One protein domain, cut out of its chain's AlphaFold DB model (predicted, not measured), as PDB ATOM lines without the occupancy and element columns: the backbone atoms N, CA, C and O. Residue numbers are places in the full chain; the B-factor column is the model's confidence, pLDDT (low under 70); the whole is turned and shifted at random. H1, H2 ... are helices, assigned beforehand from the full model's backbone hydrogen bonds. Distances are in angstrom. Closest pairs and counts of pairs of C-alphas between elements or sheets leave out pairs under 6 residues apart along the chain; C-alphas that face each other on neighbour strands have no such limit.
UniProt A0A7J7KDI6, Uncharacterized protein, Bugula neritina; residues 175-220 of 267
ATOM      1  N   ARG A 175     223.227 117.527  99.569       94.31
ATOM      2  CA  ARG A 175     223.551 116.977 100.898       94.31
ATOM      3  C   ARG A 175     224.775 116.072 100.883       94.31
ATOM      4  O   ARG A 175     225.480 115.987 101.875       94.31
ATOM      5  N   SER A 176     225.069 115.446  99.744       95.38
ATOM      6  CA  SER A 176     226.257 114.606  99.605       95.38
ATOM      7  C   SER A 176     227.564 115.388  99.747       95.38
ATOM      8  O   SER A 176     228.608 114.766  99.901       95.38
ATOM      9  N   LEU A 177     227.535 116.721  99.652       95.38
ATOM     10  CA  LEU A 177     228.698 117.587  99.844       95.38
ATOM     11  C   LEU A 177     228.963 117.891 101.322       95.38
ATOM     12  O   LEU A 177     230.077 118.284 101.650       95.38
ATOM     13  N   LEU A 178     227.963 117.714 102.190       95.44
ATOM     14  CA  LEU A 178     228.067 117.999 103.618       95.44
ATOM     15  C   LEU A 178     228.846 116.896 104.360       95.44
ATOM     16  O   LEU A 178     228.945 115.772 103.855       95.44
ATOM     17  N   PRO A 179     229.383 117.201 105.557       93.75
ATOM     18  CA  PRO A 179     229.959 116.200 106.449       93.75
ATOM     19  C   PRO A 179     228.949 115.090 106.795       93.75
ATOM     20  O   PRO A 179     227.741 115.362 106.861       93.75
ATOM     21  N   PRO A 180     229.416 113.848 107.021       92.44
ATOM     22  CA  PRO A 180     228.544 112.696 107.249       92.44
ATOM     23  C   PRO A 180     227.631 112.862 108.472       92.44
ATOM     24  O   PRO A 180     226.537 112.308 108.486       92.44
ATOM     25  N   GLU A 181     228.021 113.678 109.452       93.69
ATOM     26  CA  GLU A 181     227.241 113.955 110.661       93.69
ATOM     27  C   GLU A 181     225.929 114.704 110.360       93.69
ATOM     28  O   GLU A 181     224.942 114.540 111.071       93.69
ATOM     29  N   ILE A 182     225.900 115.515 109.294       93.31
ATOM     30  CA  ILE A 182     224.766 116.390 108.930       93.31
ATOM     31  C   ILE A 182     224.052 115.877 107.660       93.31
ATOM     32  O   ILE A 182     222.941 116.295 107.312       93.31
ATOM     33  N   GLN A 183     224.673 114.938 106.944       93.31
ATOM     34  CA  GLN A 183     224.159 114.398 105.687       93.31
ATOM     35  C   GLN A 183     222.820 113.656 105.853       93.31
ATOM     36  O   GLN A 183     222.005 113.677 104.927       93.31
ATOM     37  N   GLY A 184     222.562 113.071 107.027       91.81
ATOM     38  CA  GLY A 184     221.361 112.283 107.322       91.81
ATOM     39  C   GLY A 184     221.213 111.035 106.446       91.81
ATOM     40  O   GLY A 184     222.144 110.638 105.743       91.81
ATOM     41  N   GLU A 185     220.021 110.437 106.474       93.50
ATOM     42  CA  GLU A 185     219.737 109.201 105.741       93.50
ATOM     43  C   GLU A 185     219.825 109.387 104.213       93.50
ATOM     44  O   GLU A 185     219.405 110.427 103.676       93.50
ATOM     45  N   PRO A 186     220.376 108.402 103.478       92.44
ATOM     46  CA  PRO A 186     220.439 108.447 102.028       92.44
ATOM     47  C   PRO A 186     219.048 108.231 101.420       92.44
ATOM     48  O   PRO A 186     218.278 107.383 101.857       92.44
ATOM     49  N   ALA A 187     218.751 108.956 100.343       93.00
ATOM     50  CA  ALA A 187     217.541 108.763  99.552       93.00
ATOM     51  C   ALA A 187     217.892 108.390  98.102       93.00
ATOM     52  O   ALA A 187     219.005 108.642  97.617       93.00
ATOM     53  N   ALA A 188     216.931 107.800  97.396       92.25
ATOM     54  CA  ALA A 188     217.039 107.503  95.973       92.25
ATOM     55  C   ALA A 188     216.169 108.471  95.164       92.25
ATOM     56  O   ALA A 188     215.039 108.768  95.541       92.25
ATOM     57  N   LEU A 189     216.695 108.942  94.031       94.31
ATOM     58  CA  LEU A 189     215.930 109.741  93.079       94.31
ATOM     59  C   LEU A 189     215.337 108.820  92.008       94.31
ATOM     60  O   LEU A 189     216.079 108.131  91.307       94.31
ATOM     61  N   VAL A 190     214.014 108.838  91.860       93.12
ATOM     62  CA  VAL A 190     213.294 108.088  90.822       93.12
ATOM     63  C   VAL A 190     212.810 109.068  89.757       93.12
ATOM     64  O   VAL A 190     212.119 110.035  90.068       93.12
ATOM     65  N   SER A 191     213.190 108.844  88.496       91.69
ATOM     66  CA  SER A 191     212.760 109.693  87.382       91.69
ATOM     67  C   SER A 191     211.455 109.182  86.767       91.69
ATOM     68  O   SER A 191     211.301 107.993  86.492       91.69
ATOM     69  N   ALA A 192     210.527 110.099  86.502       90.50
ATOM     70  CA  ALA A 192     209.263 109.826  85.817       90.50
ATOM     71  C   ALA A 192     209.326 110.261  84.338       90.50
ATOM     72  O   ALA A 192     208.421 110.919  83.836       90.50
ATOM     73  N   GLY A 193     210.429 109.940  83.649       92.50
ATOM     74  CA  GLY A 193     210.676 110.385  82.268       92.50
ATOM     75  C   GLY A 193     211.246 111.805  82.145       92.50
ATOM     76  O   GLY A 193     211.165 112.405  81.078       92.50
ATOM     77  N   CYS A 194     211.816 112.346  83.223       93.56
ATOM     78  CA  CYS A 194     212.439 113.669  83.230       93.56
ATOM     79  C   CYS A 194     213.883 113.624  82.709       93.56
ATOM     80  O   CYS A 194     214.633 112.696  83.018       93.56
ATOM     81  N   GLU A 195     214.296 114.675  82.001       94.56
ATOM     82  CA  GLU A 195     215.702 114.914  81.670       94.56
ATOM     83  C   GLU A 195     216.442 115.488  82.885       94.56
ATOM     84  O   GLU A 195     215.937 116.374  83.577       94.56
ATOM     85  N   VAL A 196     217.643 114.975  83.163       95.06
ATOM     86  CA  VAL A 196     218.433 115.363  84.338       95.06
ATOM     87  C   VAL A 196     219.851 115.716  83.913       95.06
ATOM     88  O   VAL A 196     220.508 114.956  83.202       95.06
ATOM     89  N   ILE A 197     220.346 116.855  84.397       96.12
ATOM     90  CA  ILE A 197     221.749 117.243  84.254       96.12
ATOM     91  C   ILE A 197     222.512 116.714  85.467       96.12
ATOM     92  O   ILE A 197     222.297 117.158  86.594       96.12
ATOM     93  N   GLN A 198     223.419 115.768  85.239       96.19
ATOM     94  CA  GLN A 198     224.274 115.222  86.286       96.19
ATOM     95  C   GLN A 198     225.623 115.946  86.311       96.19
ATOM     96  O   GLN A 198     226.333 115.999  85.309       96.19
ATOM     97  N   ILE A 199     226.012 116.454  87.481       96.81
ATOM     98  CA  ILE A 199     227.312 117.098  87.701       96.81
ATOM     99  C   ILE A 199     228.180 116.188  88.572       96.81
ATOM    100  O   ILE A 199     227.728 115.632  89.573       96.81
ATOM    101  N   ASN A 200     229.452 116.025  88.202       97.50
ATOM    102  CA  ASN A 200     230.390 115.230  88.989       97.50
ATOM    103  C   ASN A 200     230.695 115.923  90.330       97.50
ATOM    104  O   ASN A 200     231.228 117.033  90.352       97.50
ATOM    105  N   LYS A 201     230.444 115.226  91.446       96.06
ATOM    106  CA  LYS A 201     230.698 115.715  92.811       96.06
ATOM    107  C   LYS A 201     232.122 116.246  92.998       96.06
ATOM    108  O   LYS A 201     232.306 117.320  93.559       96.06
ATOM    109  N   LYS A 202     233.135 115.523  92.502       96.50
ATOM    110  CA  LYS A 202     234.550 115.920  92.649       96.50
ATOM    111  C   LYS A 202     234.885 117.182  91.867       96.50
ATOM    112  O   LYS A 202     235.799 117.900  92.249       96.50
ATOM    113  N   PHE A 203     234.199 117.404  90.749       97.31
ATOM    114  CA  PHE A 203     234.364 118.614  89.956       97.31
ATOM    115  C   PHE A 203     233.721 119.793  90.680       97.31
ATOM    116  O   PHE A 203     234.393 120.785  90.926       97.31
ATOM    117  N   PHE A 204     232.467 119.638  91.110       96.69
ATOM    118  CA  PHE A 204     231.720 120.690  91.795       96.69
ATOM    119  C   PHE A 204     232.393 121.137  93.101       96.69
ATOM    120  O   PHE A 204     232.566 122.330  93.314       96.69
ATOM    121  N   ALA A 205     232.882 120.193  93.911       95.75
ATOM    122  CA  ALA A 205     233.557 120.487  95.176       95.75
ATOM    123  C   ALA A 205     234.855 121.309  95.035       95.75
ATOM    124  O   ALA A 205     235.293 121.906  96.009       95.75
ATOM    125  N   ARG A 206     235.487 121.356  93.851       97.19
ATOM    126  CA  ARG A 206     236.699 122.172  93.622       97.19
ATOM    127  C   ARG A 206     236.408 123.658  93.435       97.19
ATOM    128  O   ARG A 206     237.317 124.459  93.595       97.19
ATOM    129  N   TYR A 207     235.184 123.999  93.040       97.12
ATOM    130  CA  TYR A 207     234.757 125.370  92.740       97.12
ATOM    131  C   TYR A 207     233.828 125.929  93.815       97.12
ATOM    132  O   TYR A 207     233.080 126.870  93.563       97.12
ATOM    133  N   LEU A 208     233.798 125.284  94.977       96.69
ATOM    134  CA  LEU A 208     232.814 125.555  95.999       96.69
ATOM    135  C   LEU A 208     233.483 126.295  97.146       96.69
ATOM    136  O   LEU A 208     234.335 125.740  97.831       96.69
ATOM    137  N   ASP A 209     233.090 127.550  97.316       97.94
ATOM    138  CA  ASP A 209     233.599 128.402  98.384       97.94
ATOM    139  C   ASP A 209     232.955 128.036  99.729       97.94
ATOM    140  O   ASP A 209     231.815 127.561  99.779       97.94
ATOM    141  N   ASP A 210     233.623 128.358 100.836       96.94
ATOM    142  CA  ASP A 210     233.112 128.107 102.193       96.94
ATOM    143  C   ASP A 210     231.747 128.777 102.436       96.94
ATOM    144  O   ASP A 210     230.844 128.204 103.049       96.94
ATOM    145  N   ASN A 211     231.539 129.966 101.864       97.62
ATOM    146  CA  ASN A 211     230.245 130.649 101.916       97.62
ATOM    147  C   ASN A 211     229.141 129.836 101.227       97.62
ATOM    148  O   ASN A 211     228.013 129.771 101.719       97.62
ATOM    149  N   MET A 212     229.453 129.191 100.100       96.69
ATOM    150  CA  MET A 212     228.500 128.349  99.385       96.69
ATOM    151  C   MET A 212     228.225 127.055 100.154       96.69
ATOM    152  O   MET A 212     227.076 126.622 100.199       96.69
ATOM    153  N   MET A 213     229.234 126.478 100.820       96.25
ATOM    154  CA  MET A 213     229.034 125.346 101.735       96.25
ATOM    155  C   MET A 213     228.025 125.686 102.834       96.25
ATOM    156  O   MET A 213     227.104 124.906 103.077       96.25
ATOM    157  N   ASN A 214     228.130 126.873 103.436       96.12
ATOM    158  CA  ASN A 214     227.184 127.331 104.457       96.12
ATOM    159  C   ASN A 214     225.769 127.516 103.895       96.12
ATOM    160  O   ASN A 214     224.794 127.090 104.513       96.12
ATOM    161  N   ILE A 215     225.636 128.088 102.694       96.44
ATOM    162  CA  ILE A 215     224.330 128.213 102.023       96.44
ATOM    163  C   ILE A 215     223.724 126.830 101.759       96.44
ATOM    164  O   ILE A 215     222.521 126.639 101.947       96.44
ATOM    165  N   ILE A 216     224.540 125.864 101.337       96.06
ATOM    166  CA  ILE A 216     224.094 124.488 101.114       96.06
ATOM    167  C   ILE A 216     223.640 123.864 102.429       96.06
ATOM    168  O   ILE A 216     222.559 123.287 102.451       96.06
ATOM    169  N   ALA A 217     224.406 124.011 103.510       95.00
ATOM    170  CA  ALA A 217     224.045 123.492 104.827       95.00
ATOM    171  C   ALA A 217     222.707 124.060 105.326       95.00
ATOM    172  O   ALA A 217     221.874 123.310 105.825       95.00
ATOM    173  N   LEU A 218     222.458 125.356 105.114       94.81
ATOM    174  CA  LEU A 218     221.203 126.009 105.498       94.81
ATOM    175  C   LEU A 218     220.010 125.585 104.630       94.81
ATOM    176  O   LEU A 218     218.892 125.473 105.128       94.81
ATOM    177  N   LYS A 219     220.219 125.362 103.327       94.06
ATOM    178  CA  LYS A 219     219.144 124.959 102.401       94.06
ATOM    179  C   LYS A 219     218.861 123.459 102.406       94.06
ATOM    180  O   LYS A 219     217.769 123.038 102.026       94.06
ATOM    181  N   ALA A 220     219.834 122.644 102.787       92.12
ATOM    182  CA  ALA A 220     219.734 121.196 102.808       92.12
ATOM    183  C   ALA A 220     218.922 120.711 104.018       92.12
ATOM    184  O   ALA A 220     219.485 120.350 105.048       92.12
TER     185      ALA A 220
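What this domain is: This is residues 175 to 220 of the 267 residues of an uncharacterized protein of Bugula neritina (UniProt A0A7J7KDI6). A long, wide, open loop without a named element sticks out, with residues 187 to 200 standing free, from a small loose body with three short helices. H1 is at one side of the loop's base and H2 at the other, and H3 folds back from H2 to bring the last printed residue near the first. The printed part has 46 residues with three named helices, in the order H1, H2, H3 along the chain, and no named strand. The class is all helix, though under half of the residues, 21 of 46, are in named elements. The whole is loose, with a radius of gyration of the C-alphas of 12.5 A and spans of 35 by 24 by 17 A.

Where its parts are: The printed part begins at Arg 175, with its C-alpha at (223.551, 116.977, 100.898). H1 is residues 180 to 183, 5.0 A from first to last C-alpha. H2 is residues 201 to 207, 10.5 A long, with C-alpha 201 at (230.698, 115.715, 92.811). H3 is residues 210 to 219, 14.3 A long, ending with C-alpha 219 at (219.144, 124.959, 102.401).

How they stand to each other: H1 touches no helix. H1 and H2 are apart. H2 and H3 are apart too. H1 and H3 are only just apart, their closest C-alphas at 8.2 A. In H3 every O i to N i+4 pair is within hydrogen-bond range; in H2 1 of 3 is, beside 3 of 4 O i to N i+3 pairs, and H1 is too short for an O i to N i+4 pair.

The domain as a whole: The C-alphas of Gly 193 and Asp 210, the two farthest apart, are 34.8 A apart, while those of Arg 175 and Ala 220 are 6.0 A apart. Without residues 187 to 200, the body spans 25 by 19 by 12 A. The link from H1 to H2, 17 residues, is long, and the link from H2 to H3, 2 residues, is tight. The printed part has no cut. Its mean pLDDT is 94.9, and no printed residue is under 70.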